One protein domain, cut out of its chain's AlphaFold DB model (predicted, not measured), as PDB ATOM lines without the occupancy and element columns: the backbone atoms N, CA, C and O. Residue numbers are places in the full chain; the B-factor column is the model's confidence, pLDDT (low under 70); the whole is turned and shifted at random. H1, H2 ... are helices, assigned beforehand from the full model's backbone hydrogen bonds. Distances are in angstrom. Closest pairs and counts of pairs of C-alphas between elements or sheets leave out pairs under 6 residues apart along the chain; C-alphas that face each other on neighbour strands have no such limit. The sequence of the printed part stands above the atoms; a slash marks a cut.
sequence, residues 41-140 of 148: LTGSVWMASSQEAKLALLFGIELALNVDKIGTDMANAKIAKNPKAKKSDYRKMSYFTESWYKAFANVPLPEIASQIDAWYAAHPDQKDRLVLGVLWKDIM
ATOM      1  N   LEU A  41      46.245 -38.203 -27.072       92.19
ATOM      2  CA  LEU A  41      44.808 -38.216 -27.323       92.19
ATOM      3  C   LEU A  41      44.255 -39.643 -27.177       92.19
ATOM      4  O   LEU A  41      43.933 -40.325 -28.154       92.19
ATOM      5  N   THR A  42      44.179 -40.098 -25.931       95.69
ATOM      6  CA  THR A  42      43.539 -41.355 -25.534       95.69
ATOM      7  C   THR A  42      42.041 -41.159 -25.299       95.69
ATOM      8  O   THR A  42      41.541 -40.032 -25.238       95.69
ATOM      9  N   GLY A  43      41.316 -42.260 -25.113       96.56
ATOM     10  CA  GLY A  43      39.923 -42.243 -24.669       96.56
ATOM     11  C   GLY A  43      39.712 -41.504 -23.353       96.56
ATOM     12  O   GLY A  43      38.740 -40.770 -23.224       96.56
ATOM     13  N   SER A  44      40.632 -41.626 -22.394       96.19
ATOM     14  CA  SER A  44      40.568 -40.879 -21.130       96.19
ATOM     15  C   SER A  44      40.549 -39.366 -21.365       96.19
ATOM     16  O   SER A  44      39.708 -38.668 -20.802       96.19
ATOM     17  N   VAL A  45      41.431 -38.865 -22.237       95.75
ATOM     18  CA  VAL A  45      41.485 -37.436 -22.589       95.75
ATOM     19  C   VAL A  45      40.241 -37.018 -23.367       95.75
ATOM     20  O   VAL A  45      39.647 -35.984 -23.067       95.75
ATOM     21  N   TRP A  46      39.807 -37.833 -24.327       97.12
ATOM     22  CA  TRP A  46      38.595 -37.583 -25.103       97.12
ATOM     23  C   TRP A  46      37.350 -37.469 -24.223       97.12
ATOM     24  O   TRP A  46      36.618 -36.486 -24.314       97.12
ATOM     25  N   MET A  47      37.131 -38.437 -23.331       97.38
ATOM     26  CA  MET A  47      35.955 -38.469 -22.460       97.38
ATOM     27  C   MET A  47      35.946 -37.324 -21.441       97.38
ATOM     28  O   MET A  47      34.873 -36.899 -21.027       97.38
ATOM     29  N   ALA A  48      37.118 -36.808 -21.055       97.00
ATOM     30  CA  ALA A  48      37.245 -35.633 -20.191       97.00
ATOM     31  C   ALA A  48      37.151 -34.291 -20.947       97.00
ATOM     32  O   ALA A  48      37.050 -33.239 -20.315       97.00
ATOM     33  N   SER A  49      37.215 -34.302 -22.281       97.44
ATOM     34  CA  SER A  49      37.195 -33.089 -23.104       97.44
ATOM     35  C   SER A  49      35.780 -32.537 -23.260       97.44
ATOM     36  O   SER A  49      34.809 -33.293 -23.332       97.44
ATOM     37  N   SER A  50      35.662 -31.210 -23.384       98.25
ATOM     38  CA  SER A  50      34.382 -30.574 -23.701       98.25
ATOM     39  C   SER A  50      33.903 -30.941 -25.109       98.25
ATOM     40  O   SER A  50      34.689 -31.357 -25.969       98.25
ATOM     41  N   GLN A  51      32.610 -30.749 -25.369       97.94
ATOM     42  CA  GLN A  51      32.047 -30.986 -26.695       97.94
ATOM     43  C   GLN A  51      32.719 -30.100 -27.753       97.94
ATOM     44  O   GLN A  51      33.049 -30.567 -28.840       97.94
ATOM     45  N   GLU A  52      32.989 -28.838 -27.430       98.12
ATOM     46  CA  GLU A  52      33.634 -27.879 -28.327       98.12
ATOM     47  C   GLU A  52      35.048 -28.334 -28.702       98.12
ATOM     48  O   GLU A  52      35.426 -28.253 -29.868       98.12
ATOM     49  N   ALA A  53      35.812 -28.871 -27.744       97.56
ATOM     50  CA  ALA A  53      37.152 -29.394 -27.998       97.56
ATOM     51  C   ALA A  53      37.126 -30.614 -28.935       97.56
ATOM     52  O   ALA A  53      37.936 -30.697 -29.863       97.56
ATOM     53  N   LYS A  54      36.163 -31.529 -28.747       98.12
ATOM     54  CA  LYS A  54      35.954 -32.683 -29.638       98.12
ATOM     55  C   LYS A  54      35.629 -32.230 -31.062       98.12
ATOM     56  O   LYS A  54      36.234 -32.713 -32.018       98.12
ATOM     57  N   LEU A  55      34.712 -31.271 -31.205       98.50
ATOM     58  CA  LEU A  55      34.315 -30.728 -32.506       98.50
ATOM     59  C   LEU A  55      35.459 -29.976 -33.193       98.50
ATOM     60  O   LEU A  55      35.673 -30.168 -34.387       98.50
ATOM     61  N   ALA A  56      36.222 -29.170 -32.451       98.06
ATOM     62  CA  ALA A  56      37.374 -28.449 -32.985       98.06
ATOM     63  C   ALA A  56      38.451 -29.407 -33.512       98.06
ATOM     64  O   ALA A  56      39.019 -29.176 -34.581       98.06
ATOM     65  N   LEU A  57      38.704 -30.507 -32.799       95.81
ATOM     66  CA  LEU A  57      39.617 -31.548 -33.258       95.81
ATOM     67  C   LEU A  57      39.114 -32.217 -34.543       95.81
ATOM     68  O   LEU A  57      39.880 -32.329 -35.497       95.81
ATOM     69  N   LEU A  58      37.850 -32.657 -34.579       97.38
ATOM     70  CA  LEU A  58      37.282 -33.311 -35.763       97.38
ATOM     71  C   LEU A  58      37.287 -32.378 -36.979       97.38
ATOM     72  O   LEU A  58      37.675 -32.795 -38.066       97.38
ATOM     73  N   PHE A  59      36.957 -31.101 -36.782       97.62
ATOM     74  CA  PHE A  59      37.076 -30.080 -37.819       97.62
ATOM     75  C   PHE A  59      38.525 -29.916 -38.301       97.62
ATOM     76  O   PHE A  59      38.780 -29.840 -39.502       97.62
ATOM     77  N   GLY A  60      39.494 -29.909 -37.381       96.62
ATOM     78  CA  GLY A  60      40.917 -29.878 -37.721       96.62
ATOM     79  C   GLY A  60      41.363 -31.092 -38.543       96.62
ATOM     80  O   GLY A  60      42.166 -30.940 -39.466       96.62
ATOM     81  N   ILE A  61      40.817 -32.278 -38.255       95.44
ATOM     82  CA  ILE A  61      41.035 -33.476 -39.074       95.44
ATOM     83  C   ILE A  61      40.463 -33.243 -40.472       95.44
ATOM     84  O   ILE A  61      41.218 -33.338 -41.436       95.44
ATOM     85  N   GLU A  62      39.189 -32.863 -40.605       96.38
ATOM     86  CA  GLU A  62      38.568 -32.613 -41.916       96.38
ATOM     87  C   GLU A  62      39.317 -31.568 -42.745       96.38
ATOM     88  O   GLU A  62      39.463 -31.737 -43.958       96.38
ATOM     89  N   LEU A  63      39.866 -30.532 -42.107       97.38
ATOM     90  CA  LEU A  63      40.708 -29.550 -42.781       97.38
ATOM     91  C   LEU A  63      41.954 -30.201 -43.403       97.38
ATOM     92  O   LEU A  63      42.249 -29.961 -44.574       97.38
ATOM     93  N   ALA A  64      42.666 -31.046 -42.652       96.06
ATOM     94  CA  ALA A  64      43.840 -31.758 -43.161       96.06
ATOM     95  C   ALA A  64      43.485 -32.728 -44.304       96.06
ATOM     96  O   ALA A  64      44.217 -32.819 -45.292       96.06
ATOM     97  N   LEU A  65      42.338 -33.406 -44.210       96.12
ATOM     98  CA  LEU A  65      41.836 -34.291 -45.268       96.12
ATOM     99  C   LEU A  65      41.470 -33.523 -46.534       96.12
ATOM    100  O   LEU A  65      41.762 -33.973 -47.644       96.12
ATOM    101  N   ASN A  66      40.882 -32.338 -46.378       96.31
ATOM    102  CA  ASN A  66      40.543 -31.486 -47.505       96.31
ATOM    103  C   ASN A  66      41.805 -30.984 -48.226       96.31
ATOM    104  O   ASN A  66      41.832 -30.929 -49.451       96.31
ATOM    105  N   VAL A  67      42.893 -30.702 -47.499       97.69
ATOM    106  CA  VAL A  67      44.191 -30.373 -48.117       97.69
ATOM    107  C   VAL A  67      44.720 -31.536 -48.970       97.69
ATOM    108  O   VAL A  67      45.156 -31.306 -50.100       97.69
ATOM    109  N   ASP A  68      44.646 -32.779 -48.480       97.56
ATOM    110  CA  ASP A  68      45.041 -33.970 -49.253       97.56
ATOM    111  C   ASP A  68      44.169 -34.148 -50.509       97.56
ATOM    112  O   ASP A  68      44.679 -34.386 -51.612       97.56
ATOM    113  N   LYS A  69      42.854 -33.944 -50.369       96.00
ATOM    114  CA  LYS A  69      41.910 -33.975 -51.487       96.00
ATOM    115  C   LYS A  69      42.222 -32.902 -52.533       96.00
ATOM    116  O   LYS A  69      42.393 -33.240 -53.702       96.00
ATOM    117  N   ILE A  70      42.355 -31.638 -52.130       96.94
ATOM    118  CA  ILE A  70      42.656 -30.516 -53.033       96.94
ATOM    119  C   ILE A  70      43.983 -30.753 -53.756       96.94
ATOM    120  O   ILE A  70      44.054 -30.618 -54.977       96.94
ATOM    121  N   GLY A  71      45.031 -31.156 -53.033       96.62
ATOM    122  CA  GLY A  71      46.331 -31.453 -53.635       96.62
ATOM    123  C   GLY A  71      46.259 -32.593 -54.657       96.62
ATOM    124  O   GLY A  71      46.882 -32.516 -55.721       96.62
ATOM    125  N   THR A  72      45.468 -33.628 -54.365       97.31
ATOM    126  CA  THR A  72      45.208 -34.740 -55.288       97.31
ATOM    127  C   THR A  72      44.446 -34.275 -56.530       97.31
ATOM    128  O   THR A  72      44.869 -34.574 -57.649       97.31
ATOM    129  N   ASP A  73      43.383 -33.491 -56.358       96.88
ATOM    130  CA  ASP A  73      42.562 -32.969 -57.453       96.88
ATOM    131  C   ASP A  73      43.369 -32.038 -58.369       96.88
ATOM    132  O   ASP A  73      43.331 -32.184 -59.592       96.88
ATOM    133  N   MET A  74      44.174 -31.133 -57.801       97.19
ATOM    134  CA  MET A  74      45.045 -30.232 -58.563       97.19
ATOM    135  C   MET A  74      46.088 -30.999 -59.388       97.19
ATOM    136  O   MET A  74      46.309 -30.683 -60.562       97.19
ATOM    137  N   ALA A  75      46.721 -32.019 -58.799       96.06
ATOM    138  CA  ALA A  75      47.679 -32.865 -59.509       96.06
ATOM    139  C   ALA A  75      47.002 -33.617 -60.665       96.06
ATOM    140  O   ALA A  75      47.493 -33.603 -61.797       96.06
ATOM    141  N   ASN A  76      45.835 -34.206 -60.405       97.38
ATOM    142  CA  ASN A  76      45.083 -34.983 -61.386       97.38
ATOM    143  C   ASN A  76      44.508 -34.117 -62.512       97.38
ATOM    144  O   ASN A  76      44.528 -34.536 -63.668       97.38
ATOM    145  N   ALA A  77      44.090 -32.883 -62.223       97.00
ATOM    146  CA  ALA A  77      43.671 -31.922 -63.241       97.00
ATOM    147  C   ALA A  77      44.818 -31.557 -64.198       97.00
ATOM    148  O   ALA A  77      44.590 -31.351 -65.391       97.00
ATOM    149  N   LYS A  78      46.065 -31.500 -63.707       95.94
ATOM    150  CA  LYS A  78      47.247 -31.297 -64.559       95.94
ATOM    151  C   LYS A  78      47.531 -32.522 -65.430       95.94
ATOM    152  O   LYS A  78      47.810 -32.357 -66.615       95.94
ATOM    153  N   ILE A  79      47.434 -33.728 -64.868       96.25
ATOM    154  CA  ILE A  79      47.638 -34.994 -65.594       96.25
ATOM    155  C   ILE A  79      46.589 -35.171 -66.696       96.25
ATOM    156  O   ILE A  79      46.946 -35.506 -67.820       96.25
ATOM    157  N   ALA A  80      45.322 -34.856 -66.414       95.88
ATOM    158  CA  ALA A  80      44.219 -34.985 -67.366       95.88
ATOM    159  C   ALA A  80      44.380 -34.123 -68.634       95.88
ATOM    160  O   ALA A  80      43.777 -34.424 -69.659       95.88
ATOM    161  N   LYS A  81      45.211 -33.069 -68.595       96.44
ATOM    162  CA  LYS A  81      45.539 -32.242 -69.771       96.44
ATOM    163  C   LYS A  81      46.561 -32.895 -70.708       96.44
ATOM    164  O   LYS A  81      46.767 -32.396 -71.811       96.44
ATOM    165  N   ASN A  82      47.230 -33.969 -70.286       95.56
ATOM    166  CA  ASN A  82      48.195 -34.688 -71.109       95.56
ATOM    167  C   ASN A  82      47.490 -35.817 -71.890       95.56
ATOM    168  O   ASN A  82      47.077 -36.800 -71.274       95.56
ATOM    169  N   PRO A  83      47.420 -35.761 -73.235       94.00
ATOM    170  CA  PRO A  83      46.738 -36.778 -74.043       94.00
ATOM    171  C   PRO A  83      47.402 -38.166 -73.991       94.00
ATOM    172  O   PRO A  83      46.822 -39.140 -74.458       94.00
ATOM    173  N   LYS A  84      48.618 -38.273 -73.436       96.50
ATOM    174  CA  LYS A  84      49.341 -39.540 -73.241       96.50
ATOM    175  C   LYS A  84      49.256 -40.077 -71.806       96.50
ATOM    176  O   LYS A  84      49.919 -41.071 -71.511       96.50
ATOM    177  N   ALA A  85      48.511 -39.416 -70.917       95.06
ATOM    178  CA  ALA A  85      48.390 -39.831 -69.524       95.06
ATOM    179  C   ALA A  85      47.785 -41.236 -69.409       95.06
ATOM    180  O   ALA A  85      46.796 -41.576 -70.064       95.06
ATOM    181  N   LYS A  86      48.371 -42.051 -68.537       95.94
ATOM    182  CA  LYS A  86      47.875 -43.377 -68.174       95.94
ATOM    183  C   LYS A  86      47.173 -43.305 -66.826       95.94
ATOM    184  O   LYS A  86      47.474 -42.463 -65.987       95.94
ATOM    185  N   LYS A  87      46.284 -44.264 -66.558       92.06
ATOM    186  CA  LYS A  87      45.592 -44.373 -65.260       92.06
ATOM    187  C   LYS A  87      46.563 -44.463 -64.070       92.06
ATOM    188  O   LYS A  87      46.243 -43.976 -62.995       92.06
ATOM    189  N   SER A  88      47.737 -45.067 -64.268       94.00
ATOM    190  CA  SER A  88      48.805 -45.161 -63.262       94.00
ATOM    191  C   SER A  88      49.404 -43.815 -62.862       94.00
ATOM    192  O   SER A  88      49.999 -43.726 -61.795       94.00
ATOM    193  N   ASP A  89      49.261 -42.793 -63.706       94.00
ATOM    194  CA  ASP A  89      49.867 -41.482 -63.479       94.00
ATOM    195  C   ASP A  89      49.038 -40.655 -62.489       94.00
ATOM    196  O   ASP A  89      49.559 -39.735 -61.863       94.00
ATOM    197  N   TYR A  90      47.754 -40.995 -62.324       95.50
ATOM    198  CA  TYR A  90      46.841 -40.313 -61.415       95.50
ATOM    199  C   TYR A  90      47.217 -40.571 -59.959       95.50
ATOM    200  O   TYR A  90      47.343 -41.711 -59.501       95.50
ATOM    201  N   ARG A  91      47.325 -39.478 -59.207       94.75
ATOM    202  CA  ARG A  91      47.525 -39.505 -57.767       94.75
ATOM    203  C   ARG A  91      46.257 -40.006 -57.085       94.75
ATOM    204  O   ARG A  91      45.142 -39.627 -57.447       94.75
ATOM    205  N   LYS A  92      46.448 -40.834 -56.065       93.81
ATOM    206  CA  LYS A  92      45.395 -41.240 -55.134       93.81
ATOM    207  C   LYS A  92      45.496 -40.397 -53.868       93.81
ATOM    208  O   LYS A  92      46.604 -40.028 -53.472       93.81
ATOM    209  N   MET A  93      44.350 -40.135 -53.244       93.62
ATOM    210  CA  MET A  93      44.311 -39.608 -51.881       93.62
ATOM    211  C   MET A  93      44.967 -40.613 -50.929       93.62
ATOM    212  O   MET A  93      45.121 -41.795 -51.263       93.62
ATOM    213  N   SER A  94      45.346 -40.162 -49.737       92.81
ATOM    214  CA  SER A  94      45.762 -41.093 -48.694       92.81
ATOM    215  C   SER A  94      44.628 -42.074 -48.371       92.81
ATOM    216  O   SER A  94      43.442 -41.734 -48.461       92.81
ATOM    217  N   TYR A  95      44.990 -43.287 -47.941       90.75
ATOM    218  CA  TYR A  95      44.003 -44.265 -47.479       90.75
ATOM    219  C   TYR A  95      43.113 -43.681 -46.384       90.75
ATOM    220  O   TYR A  95      41.926 -44.003 -46.331       90.75
ATOM    221  N   PHE A  96      43.677 -42.812 -45.533       91.44
ATOM    222  CA  PHE A  96      42.919 -42.196 -44.460       91.44
ATOM    223  C   PHE A  96      41.828 -41.265 -44.971       91.44
ATOM    224  O   PHE A  96      40.667 -41.420 -44.601       91.44
ATOM    225  N   THR A  97      42.180 -40.370 -45.886       93.94
ATOM    226  CA  THR A  97      41.236 -39.463 -46.542       93.94
ATOM    227  C   THR A  97      40.132 -40.219 -47.279       93.94
ATOM    228  O   THR A  97      38.955 -39.917 -47.096       93.94
ATOM    229  N   GLU A  98      40.481 -41.238 -48.071       92.25
ATOM    230  CA  GLU A  98      39.490 -42.052 -48.791       92.25
ATOM    231  C   GLU A  98      38.508 -42.742 -47.831       92.25
ATOM    232  O   GLU A  98      37.293 -42.722 -48.041       92.25
ATOM    233  N   SER A  99      39.036 -43.304 -46.745       91.06
ATOM    234  CA  SER A  99      38.251 -43.965 -45.704       91.06
ATOM    235  C   SER A  99      37.298 -43.017 -44.991       91.06
ATOM    236  O   SER A  99      36.127 -43.350 -44.820       91.06
ATOM    237  N   TRP A 100      37.785 -41.831 -44.620       94.88
ATOM    238  CA  TRP A 100      36.975 -40.815 -43.962       94.88
ATOM    239  C   TRP A 100      35.797 -40.402 -44.831       94.88
ATOM    240  O   TRP A 100      34.660 -40.460 -44.381       94.88
ATOM    241  N   TYR A 101      36.036 -40.048 -46.097       92.94
ATOM    242  CA  TYR A 101      34.947 -39.650 -46.991       92.94
ATOM    243  C   TYR A 101      33.956 -40.791 -47.239       92.94
ATOM    244  O   TYR A 101      32.756 -40.547 -47.324       92.94
ATOM    245  N   LYS A 102      34.417 -42.046 -47.293       92.12
ATOM    246  CA  LYS A 102      33.517 -43.199 -47.407       92.12
ATOM    247  C   LYS A 102      32.623 -43.370 -46.174       92.12
ATOM    248  O   LYS A 102      31.462 -43.738 -46.328       92.12
ATOM    249  N   ALA A 103      33.161 -43.138 -44.978       92.44
ATOM    250  CA  ALA A 103      32.438 -43.325 -43.723       92.44
ATOM    251  C   ALA A 103      31.556 -42.121 -43.348       92.44
ATOM    252  O   ALA A 103      30.462 -42.309 -42.822       92.44
ATOM    253  N   PHE A 104      32.018 -40.898 -43.618       95.56
ATOM    254  CA  PHE A 104      31.516 -39.690 -42.964       95.56
ATOM    255  C   PHE A 104      31.122 -38.545 -43.906       95.56
ATOM    256  O   PHE A 104      30.759 -37.487 -43.411       95.56
ATOM    257  N   ALA A 105      31.126 -38.716 -45.238       91.00
ATOM    258  CA  ALA A 105      30.842 -37.612 -46.179       91.00
ATOM    259  C   ALA A 105      29.551 -36.821 -45.892       91.00
ATOM    260  O   ALA A 105      29.482 -35.643 -46.228       91.00
ATOM    261  N   ASN A 106      28.547 -37.456 -45.283       93.56
ATOM    262  CA  ASN A 106      27.270 -36.830 -44.933       93.56
ATOM    263  C   ASN A 106      26.948 -36.936 -43.434       93.56
ATOM    264  O   ASN A 106      25.785 -36.826 -43.054       93.56
ATOM    265  N   VAL A 107      27.952 -37.201 -42.595       96.62
ATOM    266  CA  VAL A 107      27.776 -37.361 -41.147       96.62
ATOM    267  C   VAL A 107      28.235 -36.075 -40.455       96.62
ATOM    268  O   VAL A 107      29.401 -35.705 -40.582       96.62
ATOM    269  N   PRO A 108      27.361 -35.370 -39.718       97.25
ATOM    270  CA  PRO A 108      27.751 -34.173 -38.982       97.25
ATOM    271  C   PRO A 108      28.816 -34.468 -37.916       97.25
ATOM    272  O   PRO A 108      28.743 -35.480 -37.221       97.25
ATOM    273  N   LEU A 109      29.752 -33.538 -37.696       97.81
ATOM    274  CA  LEU A 109      30.798 -33.687 -36.670       97.81
ATOM    275  C   LEU A 109      30.274 -34.067 -35.267       97.81
ATOM    276  O   LEU A 109      30.903 -34.912 -34.627       97.81
ATOM    277  N   PRO A 110      29.142 -33.520 -34.768       98.31
ATOM    278  CA  PRO A 110      28.579 -33.956 -33.488       98.31
ATOM    279  C   PRO A 110      28.188 -35.436 -33.457       98.31
ATOM    280  O   PRO A 110      28.343 -36.085 -32.426       98.31
ATOM    281  N   GLU A 111      27.725 -35.983 -34.579       98.31
ATOM    282  CA  GLU A 111      27.370 -37.396 -34.682       98.31
ATOM    283  C   GLU A 111      28.622 -38.280 -34.695       98.31
ATOM    284  O   GLU A 111      28.671 -39.275 -33.976       98.31
ATOM    285  N   ILE A 112      29.682 -37.877 -35.407       98.06
ATOM    286  CA  ILE A 112      30.984 -38.567 -35.352       98.06
ATOM    287  C   ILE A 112      31.527 -38.563 -33.915       98.06
ATOM    288  O   ILE A 112      31.961 -39.599 -33.411       98.06
ATOM    289  N   ALA A 113      31.463 -37.418 -33.223       98.31
ATOM    290  CA  ALA A 113      31.880 -37.316 -31.826       98.31
ATOM    291  C   ALA A 113      31.074 -38.260 -30.918       98.31
ATOM    292  O   ALA A 113      31.658 -38.955 -30.085       98.31
ATOM    293  N   SER A 114      29.757 -38.342 -31.124       98.25
ATOM    294  CA  SER A 114      28.878 -39.246 -30.379       98.25
ATOM    295  C   SER A 114      29.210 -40.722 -30.621       98.25
ATOM    296  O   SER A 114      29.180 -41.510 -29.678       98.25
ATOM    297  N   GLN A 115      29.601 -41.107 -31.839       98.12
ATOM    298  CA  GLN A 115      30.051 -42.475 -32.125       98.12
ATOM    299  C   GLN A 115      31.337 -42.827 -31.361       98.12
ATOM    300  O   GLN A 115      31.461 -43.941 -30.851       98.12
ATOM    301  N   ILE A 116      32.273 -41.881 -31.234       98.06
ATOM    302  CA  ILE A 116      33.499 -42.067 -30.441       98.06
ATOM    303  C   ILE A 116      33.161 -42.162 -28.944       98.06
ATOM    304  O   ILE A 116      33.665 -43.056 -28.262       98.06
ATOM    305  N   ASP A 117      32.277 -41.293 -28.441       98.38
ATOM    306  CA  ASP A 117      31.791 -41.338 -27.054       98.38
ATOM    307  C   ASP A 117      31.139 -42.687 -26.732       98.38
ATOM    308  O   ASP A 117      31.486 -43.327 -25.738       98.38
ATOM    309  N   ALA A 118      30.235 -43.146 -27.599       98.25
ATOM    310  CA  ALA A 118      29.549 -44.423 -27.450       98.25
ATOM    311  C   ALA A 118      30.537 -45.596 -27.451       98.25
ATOM    312  O   ALA A 118      30.393 -46.526 -26.655       98.25
ATOM    313  N   TRP A 119      31.572 -45.538 -28.294       98.12
ATOM    314  CA  TRP A 119      32.599 -46.570 -28.330       98.12
ATOM    315  C   TRP A 119      33.367 -46.651 -27.005       98.12
ATOM    316  O   TRP A 119      33.467 -47.735 -26.435       98.12
ATOM    317  N   TYR A 120      33.857 -45.534 -26.460       98.00
ATOM    318  CA  TYR A 120      34.585 -45.556 -25.180       98.00
ATOM    319  C   TYR A 120      33.683 -45.831 -23.972       98.00
ATOM    320  O   TYR A 120      34.148 -46.416 -22.993       98.00
ATOM    321  N   ALA A 121      32.403 -45.457 -24.030       97.50
ATOM    322  CA  ALA A 121      31.425 -45.825 -23.008       97.50
ATOM    323  C   ALA A 121      31.181 -47.343 -22.970       97.50
ATOM    324  O   ALA A 121      31.054 -47.913 -21.887       97.50
ATOM    325  N   ALA A 122      31.169 -47.999 -24.134       97.75
ATOM    326  CA  ALA A 122      31.022 -49.450 -24.252       97.75
ATOM    327  C   ALA A 122      32.304 -50.239 -23.915       97.75
ATOM    328  O   ALA A 122      32.215 -51.428 -23.620       97.75
ATOM    329  N   HIS A 123      33.476 -49.592 -23.929       97.75
ATOM    330  CA  HIS A 123      34.779 -50.220 -23.664       97.75
ATOM    331  C   HIS A 123      35.538 -49.487 -22.540       97.75
ATOM    332  O   HIS A 123      36.584 -48.870 -22.782       97.75
ATOM    333  N   PRO A 124      35.021 -49.503 -21.294       95.25
ATOM    334  CA  PRO A 124      35.588 -48.730 -20.188       95.25
ATOM    335  C   PRO A 124      37.006 -49.170 -19.788       95.25
ATOM    336  O   PRO A 124      37.740 -48.373 -19.205       95.25
ATOM    337  N   ASP A 125      37.394 -50.401 -20.117       96.75
ATOM    338  CA  ASP A 125      38.720 -50.996 -19.925       96.75
ATOM    339  C   ASP A 125      39.745 -50.560 -20.991       96.75
ATOM    340  O   ASP A 125      40.944 -50.764 -20.819       96.75
ATOM    341  N   GLN A 126      39.301 -49.915 -22.074       96.06
ATOM    342  CA  GLN A 126      40.143 -49.542 -23.217       96.06
ATOM    343  C   GLN A 126      40.379 -48.032 -23.348       96.06
ATOM    344  O   GLN A 126      40.763 -47.546 -24.416       96.06
ATOM    345  N   LYS A 127      40.190 -47.260 -22.272       93.62
ATOM    346  CA  LYS A 127      40.341 -45.793 -22.302       93.62
ATOM    347  C   LYS A 127      41.757 -45.307 -22.623       93.62
ATOM    348  O   LYS A 127      41.907 -44.171 -23.062       93.62
ATOM    349  N   ASP A 128      42.776 -46.150 -22.488       94.12
ATOM    350  CA  ASP A 128      44.153 -45.807 -22.869       94.12
ATOM    351  C   ASP A 128      44.412 -45.907 -24.380       94.12
ATOM    352  O   ASP A 128      45.439 -45.439 -24.873       94.12
ATOM    353  N   ARG A 129      43.479 -46.474 -25.157       95.06
ATOM    354  CA  ARG A 129      43.612 -46.529 -26.618       95.06
ATOM    355  C   ARG A 129      43.487 -45.138 -27.233       95.06
ATOM    356  O   ARG A 129      42.630 -44.349 -26.834       95.06
ATOM    357  N   LEU A 130      44.301 -44.875 -28.256       95.19
ATOM    358  CA  LEU A 130      44.294 -43.624 -29.016       95.19
ATOM    359  C   LEU A 130      42.990 -43.438 -29.795       95.19
ATOM    360  O   LEU A 130      42.576 -44.342 -30.528       95.19
ATOM    361  N   VAL A 131      42.424 -42.230 -29.732       95.19
ATOM    362  CA  VAL A 131      41.172 -41.863 -30.415       95.19
ATOM    363  C   VAL A 131      41.268 -42.097 -31.916       95.19
ATOM    364  O   VAL A 131      40.396 -42.738 -32.492       95.19
ATOM    365  N   LEU A 132      42.352 -41.648 -32.558       91.81
ATOM    366  CA  LEU A 132      42.532 -41.847 -34.001       91.81
ATOM    367  C   LEU A 132      42.653 -43.330 -34.376       91.81
ATOM    368  O   LEU A 132      42.214 -43.730 -35.451       91.81
ATOM    369  N   GLY A 133      43.212 -44.159 -33.488       91.44
ATOM    370  CA  GLY A 133      43.303 -45.602 -33.697       91.44
ATOM    371  C   GLY A 133      41.941 -46.289 -33.619       91.44
ATOM    372  O   GLY A 133      41.649 -47.143 -34.454       91.44
ATOM    373  N   VAL A 134      41.112 -45.897 -32.648       94.25
ATOM    374  CA  VAL A 134      39.719 -46.358 -32.510       94.25
ATOM    375  C   VAL A 134      38.884 -45.905 -33.705       94.25
ATOM    376  O   VAL A 134      38.215 -46.717 -34.342       94.25
ATOM    377  N   LEU A 135      38.988 -44.626 -34.072       94.06
ATOM    378  CA  LEU A 135      38.289 -44.074 -35.225       94.06
ATOM    379  C   LEU A 135      38.636 -44.837 -36.509       94.06
ATOM    380  O   LEU A 135      37.744 -45.215 -37.263       94.06
ATOM    381  N   TRP A 136      39.925 -45.114 -36.728       91.50
ATOM    382  CA  TRP A 136      40.413 -45.852 -37.892       91.50
ATOM    383  C   TRP A 136      39.927 -47.303 -37.941       91.50
ATOM    384  O   TRP A 136      39.349 -47.744 -38.939       91.50
ATOM    385  N   LYS A 137      40.199 -48.061 -36.876       91.38
ATOM    386  CA  LYS A 137      40.055 -49.522 -36.872       91.38
ATOM    387  C   LYS A 137      38.655 -49.983 -36.508       91.38
ATOM    388  O   LYS A 137      38.192 -50.967 -37.069       91.38
ATOM    389  N   ASP A 138      38.002 -49.290 -35.583       92.81
ATOM    390  CA  ASP A 138      36.789 -49.796 -34.942       92.81
ATOM    391  C   ASP A 138      35.533 -49.074 -35.445       92.81
ATOM    392  O   ASP A 138      34.506 -49.718 -35.664       92.81
ATOM    393  N   ILE A 139      35.620 -47.760 -35.685       91.88
ATOM    394  CA  ILE A 139      34.479 -46.952 -36.153       91.88
ATOM    395  C   ILE A 139      34.388 -46.980 -37.681       91.88
ATOM    396  O   ILE A 139      33.394 -47.457 -38.227       91.88
ATOM    397  N   MET A 140      35.440 -46.553 -38.388       91.75
ATOM    398  CA  MET A 140      35.481 -46.633 -39.855       91.75
ATOM    399  C   MET A 140      35.668 -48.075 -40.359       91.75
ATOM    400  O   MET A 140      35.399 -48.348 -41.527       91.75
TER     401      MET A 140
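What this domain is: This is residues 41 to 140 of the 148 residues of an uncharacterized protein of Desulfovibrio sp. An276 (UniProt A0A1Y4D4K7). One long helix, H2, makes the length of a rod, with the short helices H1, H4 and H5 clustered near its first end and H3 crossing it farther along. From its far end, where residues 81 to 86 stick out, the long link folds back to H3. The printed part has 100 residues with five named helices, H1 to H5 in chain order, and no named strand: the class is all helix. The whole is loose, with a radius of gyration of the C-alphas of 17.0 A and spans of 56 by 23 by 21 A.

How they stand to each other: Start at H1, residues 43 to 48, which is close to but not clearly touching H2, residues 51 to 80; their closest C-alphas, of Trp 46 and Lys 54, are 7.2 A apart. With residues 65 to 69 alone, H2 only just touches H3, residues 95 to 104, with 3 pairs of C-alphas within 8 A; the closest are Leu 65 and Thr 97, 5.4 A, at a steep tilt of 60 degrees. Next, H4, residues 109 to 122, touches H2 at Leu 109 and Leu 55, the closest C-alphas, 6.2 A apart, at a steep tilt of 59 degrees, opposite ways. H5, residues 131 to 139, touches H4 about perpendicular, at 83 degrees; the closest C-alphas are Ile 116 and Leu 135, 7.1 A. H2 and H5 are apart. Every O i to N i+4 pair is within hydrogen-bond range in H1, H2, H3 and H4, and 4 of 5 are in H5.

Where its parts are: Find C-alpha 43 at (39.923, -42.243, -24.669), where H1 begins. H2 runs 42.6 A from C-alpha 51 to C-alpha 80 at (44.219, -34.985, -67.366). H3 is 14.0 A long and H4 20.1 A; H5 ends at C-alpha 139, (34.479, -46.952, -36.153).

The domain as a whole: The C-alphas farthest apart, of Pro 83 and Asp 125, are 56.5 A apart. The printed part has no cut; the link from H2 to H3 is long, and no printed residue is under 70 in pLDDT.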